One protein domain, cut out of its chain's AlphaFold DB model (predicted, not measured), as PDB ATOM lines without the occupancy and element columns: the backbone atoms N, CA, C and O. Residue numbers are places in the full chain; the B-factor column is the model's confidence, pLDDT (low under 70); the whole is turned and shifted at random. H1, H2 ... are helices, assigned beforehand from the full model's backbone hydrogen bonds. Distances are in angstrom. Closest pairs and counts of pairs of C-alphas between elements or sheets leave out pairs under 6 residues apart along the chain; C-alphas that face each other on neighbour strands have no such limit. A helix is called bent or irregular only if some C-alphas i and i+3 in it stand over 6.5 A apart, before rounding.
ATOM      1  N   PHE A 158     198.427 182.684 191.839       93.50
ATOM      2  CA  PHE A 158     198.449 182.017 193.144       93.50
ATOM      3  C   PHE A 158     197.974 180.558 193.067       93.50
ATOM      4  O   PHE A 158     198.591 179.704 193.696       93.50
ATOM      5  N   ARG A 159     196.955 180.238 192.252       87.50
ATOM      6  CA  ARG A 159     196.492 178.846 192.063       87.50
ATOM      7  C   ARG A 159     197.569 177.969 191.419       87.50
ATOM      8  O   ARG A 159     197.779 176.839 191.851       87.50
ATOM      9  N   ALA A 160     198.277 178.511 190.427       89.25
ATOM     10  CA  ALA A 160     199.416 177.839 189.811       89.25
ATOM     11  C   ALA A 160     200.551 177.619 190.827       89.25
ATOM     12  O   ALA A 160     201.204 176.579 190.786       89.25
ATOM     13  N   LEU A 161     200.756 178.555 191.767       94.19
ATOM     14  CA  LEU A 161     201.793 178.441 192.795       94.19
ATOM     15  C   LEU A 161     201.463 177.335 193.803       94.19
ATOM     16  O   LEU A 161     202.331 176.518 194.084       94.19
ATOM     17  N   GLU A 162     200.225 177.250 194.300       92.19
ATOM     18  CA  GLU A 162     199.816 176.140 195.183       92.19
ATOM     19  C   GLU A 162     200.003 174.778 194.481       92.19
ATOM     20  O   GLU A 162     200.542 173.844 195.077       92.19
ATOM     21  N   GLY A 163     199.645 174.673 193.193       88.81
ATOM     22  CA  GLY A 163     199.855 173.460 192.391       88.81
ATOM     23  C   GLY A 163     201.332 173.091 192.201       88.81
ATOM     24  O   GLY A 163     201.712 171.937 192.396       88.81
ATOM     25  N   ALA A 164     202.184 174.070 191.885       91.38
ATOM     26  CA  ALA A 164     203.627 173.869 191.756       91.38
ATOM     27  C   ALA A 164     204.282 173.463 193.088       91.38
ATOM     28  O   ALA A 164     205.154 172.599 193.112       91.38
ATOM     29  N   ILE A 165     203.830 174.037 194.206       95.06
ATOM     30  CA  ILE A 165     204.309 173.699 195.552       95.06
ATOM     31  C   ILE A 165     203.874 172.289 195.974       95.06
ATOM     32  O   ILE A 165     204.676 171.573 196.573       95.06
ATOM     33  N   LEU A 166     202.662 171.842 195.626       91.00
ATOM     34  CA  LEU A 166     202.236 170.450 195.838       91.00
ATOM     35  C   LEU A 166     203.123 169.456 195.070       91.00
ATOM     36  O   LEU A 166     203.563 168.457 195.640       91.00
ATOM     37  N   GLU A 167     203.444 169.744 193.807       91.81
ATOM     38  CA  GLU A 167     204.324 168.888 193.001       91.81
ATOM     39  C   GLU A 167     205.782 168.916 193.494       91.81
ATOM     40  O   GLU A 167     206.439 167.875 193.536       91.81
ATOM     41  N   LEU A 168     206.286 170.070 193.948       93.88
ATOM     42  CA  LEU A 168     207.611 170.178 194.569       93.88
ATOM     43  C   LEU A 168     207.709 169.379 195.870       93.88
ATOM     44  O   LEU A 168     208.686 168.659 196.052       93.88
ATOM     45  N   ARG A 169     206.689 169.428 196.734       94.38
ATOM     46  CA  ARG A 169     206.604 168.581 197.940       94.38
ATOM     47  C   ARG A 169     206.618 167.091 197.606       94.38
ATOM     48  O   ARG A 169     207.239 166.308 198.318       94.38
ATOM     49  N   ARG A 170     205.963 166.698 196.510       93.19
ATOM     50  CA  ARG A 170     205.937 165.311 196.027       93.19
ATOM     51  C   ARG A 170     207.282 164.858 195.438       93.19
ATOM     52  O   ARG A 170     207.609 163.680 195.544       93.19
ATOM     53  N   ARG A 171     208.045 165.763 194.808       91.94
ATOM     54  CA  ARG A 171     209.376 165.478 194.228       91.94
ATOM     55  C   ARG A 171     210.521 165.572 195.247       91.94
ATOM     56  O   ARG A 171     211.489 164.835 195.104       91.94
ATOM     57  N   LEU A 172     210.416 166.448 196.248       93.44
ATOM     58  CA  LEU A 172     211.465 166.764 197.230       93.44
ATOM     59  C   LEU A 172     210.930 166.689 198.683       93.44
ATOM     60  O   LEU A 172     210.908 167.709 199.381       93.44
ATOM     61  N   PRO A 173     210.483 165.512 199.167       88.06
ATOM     62  CA  PRO A 173     209.840 165.381 200.482       88.06
ATOM     63  C   PRO A 173     210.751 165.794 201.651       88.06
ATOM     64  O   PRO A 173     210.283 166.403 202.613       88.06
ATOM     65  N   ASP A 174     212.058 165.536 201.550       94.06
ATOM     66  CA  ASP A 174     213.047 165.905 202.571       94.06
ATOM     67  C   ASP A 174     213.387 167.412 202.584       94.06
ATOM     68  O   ASP A 174     214.003 167.909 203.529       94.06
ATOM     69  N   GLU A 175     212.969 168.172 201.563       94.31
ATOM     70  CA  GLU A 175     213.257 169.606 201.419       94.31
ATOM     71  C   GLU A 175     212.061 170.518 201.753       94.31
ATOM     72  O   GLU A 175     212.073 171.702 201.408       94.31
ATOM     73  N   GLU A 176     211.045 170.027 202.472       89.94
ATOM     74  CA  GLU A 176     209.844 170.794 202.864       89.94
ATOM     75  C   GLU A 176     210.171 172.200 203.408       89.94
ATOM     76  O   GLU A 176     209.534 173.184 203.037       89.94
ATOM     77  N   ALA A 177     211.220 172.344 204.224       93.50
ATOM     78  CA  ALA A 177     211.629 173.643 204.762       93.50
ATOM     79  C   ALA A 177     212.133 174.633 203.687       93.50
ATOM     80  O   ALA A 177     211.986 175.844 203.857       93.50
ATOM     81  N   ARG A 178     212.735 174.150 202.591       96.62
ATOM     82  CA  ARG A 178     213.132 174.955 201.419       96.62
ATOM     83  C   ARG A 178     211.905 175.307 200.587       96.62
ATOM     84  O   ARG A 178     211.695 176.487 200.311       96.62
ATOM     85  N   VAL A 179     211.063 174.319 200.281       95.88
ATOM     86  CA  VAL A 179     209.833 174.498 199.492       95.88
ATOM     87  C   VAL A 179     208.862 175.471 200.178       95.88
ATOM     88  O   VAL A 179     208.363 176.389 199.530       95.88
ATOM     89  N   SER A 180     208.669 175.376 201.497       93.88
ATOM     90  CA  SER A 180     207.845 176.323 202.268       93.88
ATOM     91  C   SER A 180     208.412 177.752 202.295       93.88
ATOM     92  O   SER A 180     207.646 178.712 202.198       93.88
ATOM     93  N   ARG A 181     209.743 177.935 202.374       96.88
ATOM     94  CA  ARG A 181     210.359 179.274 202.231       96.88
ATOM     95  C   ARG A 181     210.154 179.836 200.823       96.88
ATOM     96  O   ARG A 181     209.806 181.008 200.688       96.88
ATOM     97  N   ALA A 182     210.329 179.000 199.799       96.94
ATOM     98  CA  ALA A 182     210.128 179.391 198.410       96.94
ATOM     99  C   ALA A 182     208.668 179.787 198.134       96.94
ATOM    100  O   ALA A 182     208.429 180.846 197.558       96.94
ATOM    101  N   HIS A 183     207.694 179.015 198.634       97.44
ATOM    102  CA  HIS A 183     206.266 179.355 198.579       97.44
ATOM    103  C   HIS A 183     205.987 180.719 199.205       97.44
ATOM    104  O   HIS A 183     205.385 181.575 198.557       97.44
ATOM    105  N   ALA A 184     206.437 180.930 200.447       95.69
ATOM    106  CA  ALA A 184     206.201 182.173 201.173       95.69
ATOM    107  C   ALA A 184     206.722 183.387 200.387       95.69
ATOM    108  O   ALA A 184     205.964 184.331 200.155       95.69
ATOM    109  N   ARG A 185     207.970 183.324 199.906       97.31
ATOM    110  CA  ARG A 185     208.617 184.428 199.189       97.31
ATOM    111  C   ARG A 185     208.068 184.641 197.773       97.31
ATOM    112  O   ARG A 185     207.782 185.779 197.408       97.31
ATOM    113  N   ALA A 186     207.834 183.582 196.998       97.81
ATOM    114  CA  ALA A 186     207.183 183.700 195.689       97.81
ATOM    115  C   ALA A 186     205.784 184.328 195.825       97.81
ATOM    116  O   ALA A 186     205.388 185.178 195.027       97.81
ATOM    117  N   ARG A 187     205.051 184.007 196.900       97.06
ATOM    118  CA  ARG A 187     203.746 184.614 197.186       97.06
ATOM    119  C   ARG A 187     203.831 186.104 197.538       97.06
ATOM    120  O   ARG A 187     202.851 186.805 197.301       97.06
ATOM    121  N   GLU A 188     204.947 186.613 198.065       96.62
ATOM    122  CA  GLU A 188     205.176 188.062 198.233       96.62
ATOM    123  C   GLU A 188     205.366 188.766 196.884       96.62
ATOM    124  O   GLU A 188     204.733 189.790 196.630       96.62
ATOM    125  N   ILE A 189     206.165 188.173 195.991       98.00
ATOM    126  CA  ILE A 189     206.403 188.666 194.623       98.00
ATOM    127  C   ILE A 189     205.081 188.741 193.843       98.00
ATOM    128  O   ILE A 189     204.754 189.775 193.257       98.00
ATOM    129  N   LEU A 190     204.254 187.694 193.908       97.50
ATOM    130  CA  LEU A 190     202.934 187.689 193.268       97.50
ATOM    131  C   LEU A 190     201.943 188.689 193.907       97.50
ATOM    132  O   LEU A 190     201.071 189.208 193.213       97.50
ATOM    133  N   LYS A 191     202.085 188.998 195.207       95.81
ATOM    134  CA  LYS A 191     201.262 189.984 195.944       95.81
ATOM    135  C   LYS A 191     201.638 191.448 195.688       95.81
ATOM    136  O   LYS A 191     200.860 192.324 196.069       95.81
ATOM    137  N   PHE A 192     202.806 191.725 195.107       96.94
ATOM    138  CA  PHE A 192     203.261 193.089 194.826       96.94
ATOM    139  C   PHE A 192     203.767 193.251 193.393       96.94
ATOM    140  O   PHE A 192     203.087 193.893 192.595       96.94
ATOM    141  N   SER A 193     204.916 192.659 193.057       97.94
ATOM    142  CA  SER A 193     205.632 192.846 191.788       97.94
ATOM    143  C   SER A 193     204.729 192.603 190.582       97.94
ATOM    144  O   SER A 193     204.525 193.505 189.768       97.94
ATOM    145  N   ALA A 194     204.063 191.444 190.542       97.12
ATOM    146  CA  ALA A 194     203.140 191.104 189.459       97.12
ATOM    147  C   ALA A 194     201.954 192.085 189.350       97.12
ATOM    148  O   ALA A 194     201.436 192.322 188.261       97.12
ATOM    149  N   LEU A 195     201.531 192.705 190.459       97.06
ATOM    150  CA  LEU A 195     200.440 193.682 190.459       97.06
ATOM    151  C   LEU A 195     200.864 195.070 189.964       97.06
ATOM    152  O   LEU A 195     199.989 195.845 189.571       97.06
ATOM    153  N   VAL A 196     202.163 195.389 189.921       96.25
ATOM    154  CA  VAL A 196     202.677 196.715 189.518       96.25
ATOM    155  C   VAL A 196     203.497 196.721 188.219       96.25
ATOM    156  O   VAL A 196     203.688 197.799 187.653       96.25
ATOM    157  N   THR A 197     203.929 195.565 187.705       96.81
ATOM    158  CA  THR A 197     204.617 195.422 186.401       96.81
ATOM    159  C   THR A 197     203.717 194.762 185.351       96.81
ATOM    160  O   THR A 197     202.664 194.213 185.681       96.81
ATOM    161  N   ASP A 198     204.008 194.915 184.056       96.31
ATOM    162  CA  ASP A 198     203.073 194.590 182.955       96.31
ATOM    163  C   ASP A 198     202.894 193.084 182.663       96.31
ATOM    164  O   ASP A 198     202.247 192.717 181.686       96.31
ATOM    165  N   VAL A 199     203.361 192.199 183.550       96.69
ATOM    166  CA  VAL A 199     203.372 190.743 183.330       96.69
ATOM    167  C   VAL A 199     201.999 190.131 183.020       96.69
ATOM    168  O   VAL A 199     201.900 189.319 182.106       96.69
ATOM    169  N   TYR A 200     200.920 190.575 183.679       95.19
ATOM    170  CA  TYR A 200     199.538 190.128 183.401       95.19
ATOM    171  C   TYR A 200     199.035 190.473 181.989       95.19
ATOM    172  O   TYR A 200     198.012 189.948 181.551       95.19
ATOM    173  N   PHE A 201     199.720 191.378 181.291       95.81
ATOM    174  CA  PHE A 201     199.385 191.802 179.936       95.81
ATOM    175  C   PHE A 201     200.247 191.106 178.873       95.81
ATOM    176  O   PHE A 201     200.005 191.309 177.686       95.81
ATOM    177  N   HIS A 202     201.210 190.267 179.274       93.50
ATOM    178  CA  HIS A 202     202.175 189.619 178.374       93.50
ATOM    179  C   HIS A 202     202.300 188.099 178.572       93.50
ATOM    180  O   HIS A 202     202.502 187.384 177.595       93.50
ATOM    181  N   PHE A 203     202.137 187.599 179.801       94.00
ATOM    182  CA  PHE A 203     202.425 186.213 180.180       94.00
ATOM    183  C   PHE A 203     201.199 185.513 180.790       94.00
ATOM    184  O   PHE A 203     200.294 186.163 181.319       94.00
ATOM    185  N   THR A 204     201.151 184.179 180.726       92.62
ATOM    186  CA  THR A 204     200.081 183.389 181.365       92.62
ATOM    187  C   THR A 204     200.310 183.262 182.880       92.62
ATOM    188  O   THR A 204     201.451 183.373 183.339       92.62
ATOM    189  N   PRO A 205     199.272 182.987 183.699       93.56
ATOM    190  CA  PRO A 205     199.434 182.820 185.148       93.56
ATOM    191  C   PRO A 205     200.487 181.764 185.531       93.56
ATOM    192  O   PRO A 205     201.192 181.931 186.525       93.56
ATOM    193  N   SER A 206     200.646 180.716 184.717       90.88
ATOM    194  CA  SER A 206     201.668 179.676 184.883       90.88
ATOM    195  C   SER A 206     203.090 180.209 184.671       90.88
ATOM    196  O   SER A 206     203.989 179.881 185.443       90.88
ATOM    197  N   GLN A 207     203.295 181.071 183.668       93.69
ATOM    198  CA  GLN A 207     204.587 181.715 183.402       93.69
ATOM    199  C   GLN A 207     204.954 182.717 184.506       93.69
ATOM    200  O   GLN A 207     206.074 182.684 185.011       93.69
ATOM    201  N   ILE A 208     203.995 183.546 184.944       96.75
ATOM    202  CA  ILE A 208     204.189 184.524 186.031       96.75
ATOM    203  C   ILE A 208     204.532 183.816 187.350       96.75
ATOM    204  O   ILE A 208     205.404 184.264 188.096       96.75
ATOM    205  N   MET A 209     203.877 182.686 187.626       95.75
ATOM    206  CA  MET A 209     204.192 181.823 188.764       95.75
ATOM    207  C   MET A 209     205.608 181.245 188.672       95.75
ATOM    208  O   MET A 209     206.365 181.358 189.636       95.75
ATOM    209  N   MET A 210     205.982 180.670 187.524       94.69
ATOM    210  CA  MET A 210     207.298 180.050 187.355       94.69
ATOM    211  C   MET A 210     208.423 181.087 187.457       94.69
ATOM    212  O   MET A 210     209.441 180.823 188.088       94.69
ATOM    213  N   ALA A 211     208.209 182.295 186.931       97.56
ATOM    214  CA  ALA A 211     209.131 183.417 187.076       97.56
ATOM    215  C   ALA A 211     209.285 183.852 188.546       97.56
ATOM    216  O   ALA A 211     210.402 184.062 189.014       97.56
ATOM    217  N   ALA A 212     208.185 183.910 189.306       97.94
ATOM    218  CA  ALA A 212     208.221 184.221 190.736       97.94
ATOM    219  C   ALA A 212     208.879 183.120 191.594       97.94
ATOM    220  O   ALA A 212     209.402 183.434 192.661       97.94
ATOM    221  N   LEU A 213     208.890 181.855 191.147       97.19
ATOM    222  CA  LEU A 213     209.740 180.807 191.730       97.19
ATOM    223  C   LEU A 213     211.209 180.965 191.302       97.19
ATOM    224  O   LEU A 213     212.093 180.841 192.144       97.19
ATOM    225  N   LEU A 214     211.480 181.301 190.035       96.75
ATOM    226  CA  LEU A 214     212.836 181.459 189.492       96.75
ATOM    227  C   LEU A 214     213.625 182.587 190.181       96.75
ATOM    228  O   LEU A 214     214.814 182.426 190.437       96.75
ATOM    229  N   MET A 215     212.953 183.682 190.561       96.56
ATOM    230  CA  MET A 215     213.511 184.766 191.395       96.56
ATOM    231  C   MET A 215     213.970 184.322 192.795       96.56
ATOM    232  O   MET A 215     214.647 185.080 193.489       96.56
ATOM    233  N   VAL A 216     213.525 183.152 193.262       96.81
ATOM    234  CA  VAL A 216     213.643 182.720 194.662       96.81
ATOM    235  C   VAL A 216     214.509 181.475 194.793       96.81
ATOM    236  O   VAL A 216     215.347 181.413 195.691       96.81
ATOM    237  N   ASP A 217     214.314 180.490 193.915       96.31
ATOM    238  CA  ASP A 217     215.089 179.254 193.886       96.31
ATOM    239  C   ASP A 217     215.012 178.594 192.497       96.31
ATOM    240  O   ASP A 217     214.065 177.874 192.166       96.31
ATOM    241  N   SER A 218     216.036 178.822 191.671       93.31
ATOM    242  CA  SER A 218     216.132 178.233 190.331       93.31
ATOM    243  C   SER A 218     216.191 176.705 190.343       93.31
ATOM    244  O   SER A 218     215.662 176.074 189.431       93.31
ATOM    245  N   GLY A 219     216.735 176.089 191.398       92.00
ATOM    246  CA  GLY A 219     216.794 174.632 191.525       92.00
ATOM    247  C   GLY A 219     215.416 173.987 191.698       92.00
ATOM    248  O   GLY A 219     215.217 172.845 191.284       92.00
ATOM    249  N   LEU A 220     214.435 174.712 192.251       93.62
ATOM    250  CA  LEU A 220     213.039 174.260 192.274       93.62
ATOM    251  C   LEU A 220     212.386 174.378 190.884       93.62
ATOM    252  O   LEU A 220     211.573 173.530 190.518       93.62
ATOM    253  N   VAL A 221     212.785 175.360 190.069       92.00
ATOM    254  CA  VAL A 221     212.333 175.479 188.670       92.00
ATOM    255  C   VAL A 221     212.947 174.388 187.788       92.00
ATOM    256  O   VAL A 221     212.192 173.706 187.097       92.00
ATOM    257  N   ASP A 222     214.259 174.122 187.881       89.38
ATOM    258  CA  ASP A 222     214.904 172.957 187.238       89.38
ATOM    259  C   ASP A 222     214.242 171.631 187.696       89.38
ATOM    260  O   ASP A 222     214.108 170.699 186.906       89.38
ATOM    261  N   THR A 223     213.770 171.539 188.951       89.94
ATOM    262  CA  THR A 223     213.055 170.351 189.466       89.94
ATOM    263  C   THR A 223     211.659 170.188 188.862       89.94
ATOM    264  O   THR A 223     211.223 169.057 188.638       89.94
ATOM    265  N   LEU A 224     210.931 171.280 188.607       87.56
ATOM    266  CA  LEU A 224     209.613 171.249 187.959       87.56
ATOM    267  C   LEU A 224     209.723 170.999 186.451       87.56
ATOM    268  O   LEU A 224     208.934 170.222 185.906       87.56
ATOM    269  N   LEU A 225     210.712 171.624 185.809       86.00
ATOM    270  CA  LEU A 225     210.880 171.727 184.360       86.00
ATOM    271  C   LEU A 225     212.254 171.158 183.928       86.00
ATOM    272  O   LEU A 225     213.097 171.890 183.399       86.00
ATOM    273  N   PRO A 226     212.511 169.857 184.177       79.75
ATOM    274  CA  PRO A 226     213.828 169.252 184.006       79.75
ATOM    275  C   PRO A 226     214.309 169.317 182.557       79.75
ATOM    276  O   PRO A 226     213.533 169.165 181.612       79.75
ATOM    277  N   ARG A 227     215.617 169.523 182.393       76.81
ATOM    278  CA  ARG A 227     216.272 169.563 181.079       76.81
ATOM    279  C   ARG A 227     216.163 168.197 180.388       76.81
ATOM    280  O   ARG A 227     216.316 167.178 181.069       76.81
ATOM    281  N   PRO A 228     215.964 168.148 179.057       69.31
ATOM    282  CA  PRO A 228     216.082 166.909 178.297       69.31
ATOM    283  C   PRO A 228     217.431 166.222 178.552       69.31
ATOM    284  O   PRO A 228     218.465 166.882 178.661       69.31
ATOM    285  N   MET A 244     211.890 173.468 172.399       75.81
ATOM    286  CA  MET A 244     210.724 173.793 173.228       75.81
ATOM    287  C   MET A 244     211.100 174.141 174.681       75.81
ATOM    288  O   MET A 244     210.541 175.079 175.249       75.81
ATOM    289  N   HIS A 245     212.062 173.428 175.281       81.56
ATOM    290  CA  HIS A 245     212.562 173.708 176.637       81.56
ATOM    291  C   HIS A 245     213.214 175.097 176.727       81.56
ATOM    292  O   HIS A 245     212.850 175.895 177.593       81.56
ATOM    293  N   GLU A 246     214.086 175.431 175.771       83.44
ATOM    294  CA  GLU A 246     214.744 176.740 175.674       83.44
ATOM    295  C   GLU A 246     213.740 177.880 175.437       83.44
ATOM    296  O   GLU A 246     213.832 178.928 176.085       83.44
ATOM    297  N   LYS A 247     212.725 177.675 174.586       85.25
ATOM    298  CA  LYS A 247     211.629 178.642 174.372       85.25
ATOM    299  C   LYS A 247     210.812 178.898 175.640       85.25
ATOM    300  O   LYS A 247     210.482 180.050 175.925       85.25
ATOM    301  N   ILE A 248     210.503 177.854 176.412       85.50
ATOM    302  CA  ILE A 248     209.767 177.998 177.676       85.50
ATOM    303  C   ILE A 248     210.620 178.734 178.715       85.50
ATOM    304  O   ILE A 248     210.122 179.680 179.326       85.50
ATOM    305  N   LEU A 249     211.895 178.361 178.883       87.81
ATOM    306  CA  LEU A 249     212.801 179.066 179.795       87.81
ATOM    307  C   LEU A 249     212.978 180.537 179.406       87.81
ATOM    308  O   LEU A 249     212.876 181.392 180.278       87.81
ATOM    309  N   THR A 250     213.146 180.848 178.116       91.56
ATOM    310  CA  THR A 250     213.262 182.236 177.627       91.56
ATOM    311  C   THR A 250     212.044 183.071 178.033       91.56
ATOM    312  O   THR A 250     212.196 184.139 178.618       91.56
ATOM    313  N   ALA A 251     210.826 182.556 177.833       89.94
ATOM    314  CA  ALA A 251     209.604 183.267 178.219       89.94
ATOM    315  C   ALA A 251     209.432 183.423 179.748       89.94
ATOM    316  O   ALA A 251     208.796 184.374 180.205       89.94
ATOM    317  N   VAL A 252     209.983 182.504 180.550       93.31
ATOM    318  CA  VAL A 252     210.005 182.614 182.020       93.31
ATOM    319  C   VAL A 252     211.074 183.614 182.485       93.31
ATOM    320  O   VAL A 252     210.816 184.371 183.418       93.31
ATOM    321  N   GLU A 253     212.226 183.677 181.816       95.00
ATOM    322  CA  GLU A 253     213.296 184.659 182.054       95.00
ATOM    323  C   GLU A 253     212.863 186.092 181.694       95.00
ATOM    324  O   GLU A 253     213.031 187.005 182.507       95.00
ATOM    325  N   ASP A 254     212.205 186.292 180.547       94.44
ATOM    326  CA  ASP A 254     211.604 187.581 180.167       94.44
ATOM    327  C   ASP A 254     210.565 188.042 181.207       94.44
ATOM    328  O   ASP A 254     210.504 189.217 181.590       94.44
ATOM    329  N   CYS A 255     209.759 187.104 181.718       97.06
ATOM    330  CA  CYS A 255     208.799 187.381 182.781       97.06
ATOM    331  C   CYS A 255     209.488 187.665 184.129       97.06
ATOM    332  O   CYS A 255     209.012 188.521 184.878       97.06
ATOM    333  N   ARG A 256     210.609 186.995 184.441       97.31
ATOM    334  CA  ARG A 256     211.422 187.236 185.646       97.31
ATOM    335  C   ARG A 256     211.997 188.645 185.640       97.31
ATOM    336  O   ARG A 256     211.790 189.377 186.605       97.31
ATOM    337  N   ALA A 257     212.645 189.047 184.548       97.00
ATOM    338  CA  ALA A 257     213.209 190.388 184.403       97.00
ATOM    339  C   ALA A 257     212.143 191.478 184.638       97.00
ATOM    340  O   ALA A 257     212.382 192.445 185.358       97.00
ATOM    341  N   MET A 258     210.924 191.275 184.126       96.25
ATOM    342  CA  MET A 258     209.804 192.200 184.339       96.25
ATOM    343  C   MET A 258     209.227 192.177 185.771       96.25
ATOM    344  O   MET A 258     208.552 193.126 186.165       96.25
ATOM    345  N   LEU A 259     209.456 191.140 186.580       97.31
ATOM    346  CA  LEU A 259     209.128 191.157 188.016       97.31
ATOM    347  C   LEU A 259     210.222 191.862 188.843       97.31
ATOM    348  O   LEU A 259     209.908 192.536 189.828       97.31
ATOM    349  N   GLU A 260     211.485 191.754 188.425       96.62
ATOM    350  CA  GLU A 260     212.661 192.337 189.093       96.62
ATOM    351  C   GLU A 260     212.767 193.872 188.982       96.62
ATOM    352  O   GLU A 260     213.481 194.495 189.767       96.62
ATOM    353  N   ASP A 261     211.980 194.507 188.109       94.31
ATOM    354  CA  ASP A 261     211.783 195.968 188.084       94.31
ATOM    355  C   ASP A 261     211.107 196.520 189.361       94.31
ATOM    356  O   ASP A 261     211.294 197.684 189.736       94.31
ATOM    357  N   GLU A 262     210.267 195.719 190.031       95.56
ATOM    358  CA  GLU A 262     209.523 196.129 191.231       95.56
ATOM    359  C   GLU A 262     209.454 195.011 192.301       95.56
ATOM    360  O   GLU A 262     208.357 194.561 192.644       95.56
ATOM    361  N   PRO A 263     210.585 194.546 192.874       95.69
ATOM    362  CA  PRO A 263     210.597 193.588 193.986       95.69
ATOM    363  C   PRO A 263     209.787 194.068 195.211       95.69
ATOM    364  O   PRO A 263     209.663 195.283 195.416       95.69
ATOM    365  N   PRO A 264     209.255 193.148 196.048       94.94
ATOM    366  CA  PRO A 264     208.375 193.459 197.186       94.94
ATOM    367  C   PRO A 264     208.883 194.562 198.124       94.94
ATOM    368  O   PRO A 264     208.102 195.396 198.585       94.94
ATOM    369  N   GLU A 265     210.195 194.610 198.349       94.25
ATOM    370  CA  GLU A 265     210.894 195.565 199.220       94.25
ATOM    371  C   GLU A 265     210.558 197.016 198.857       94.25
ATOM    372  O   GLU A 265     210.310 197.857 199.729       94.25
TER     373      GLU A 265
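This is residues 158 to 228 and 244 to 265 of the 832 residues of the protein "Glycoside hydrolase family 30 protein" of Purpureocillium lilacinum (UniProt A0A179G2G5). What shape do these atoms make? The short helix H5 is the core, with the hairpin of H1 and H2 packed on one side and the long helix H7 crossing it on the other. H6 packs on H5 and H1, and the short H4 packs on H7. What is the make-up? The printed part has 93 residues with seven named helices, H1 to H7 in order, and no named strand: all helix. It is compact, with a radius of gyration of the C-alphas of 12.4 A, and spans 35 by 31 by 19 A.

What comes first? H1, residues 158 to 171, and H2, residues 173 to 191, touch as a hairpin, opposite ways at a shallow tilt of 13 degrees; their closest C-alphas, of Arg 169 and Glu 176, are 6.3 A apart. H2 is irregular, with C-alphas 174 and 177 8.2 A apart, and has a kink of 36 degrees near residue 180. What does the hub touch? H5, residues 205 to 214, touches H2 at residues 182 to 190 alone, closest at the C-alphas of Ala 186 and Ala 212, 5.1 A. It touches H7, residues 244 to 260, about perpendicular at 76 degrees, closest at the C-alphas of Ala 211 and Arg 256, 4.7 A. It touches H6, residues 218 to 224, closest at the C-alphas of Leu 214 and Val 221, 6.1 A. Are the backbones helical throughout? Every O i to N i+4 pair is within hydrogen-bond range in H1, H5, H6 and H7, but 13 of 15 in H2.

Where are the ends? C-alpha 158 opens H1 at (198.449, 182.017, 193.144), and C-alpha 260 ends H7 at (212.661, 192.337, 189.093). Which helices are longest? H2 measures 26.4 A, H7 24.5 A and H1 19.9 A from first to last C-alpha. Where are the short ones? H3, residues 193 to 196, and H4, residues 198 to 201, follow H2.

Is anything missing? Residues 229 to 243 are not printed, and C-alphas 228 and 244 are 10.1 A apart across the cut. Where is confidence low? Residue 228 alone is under 70.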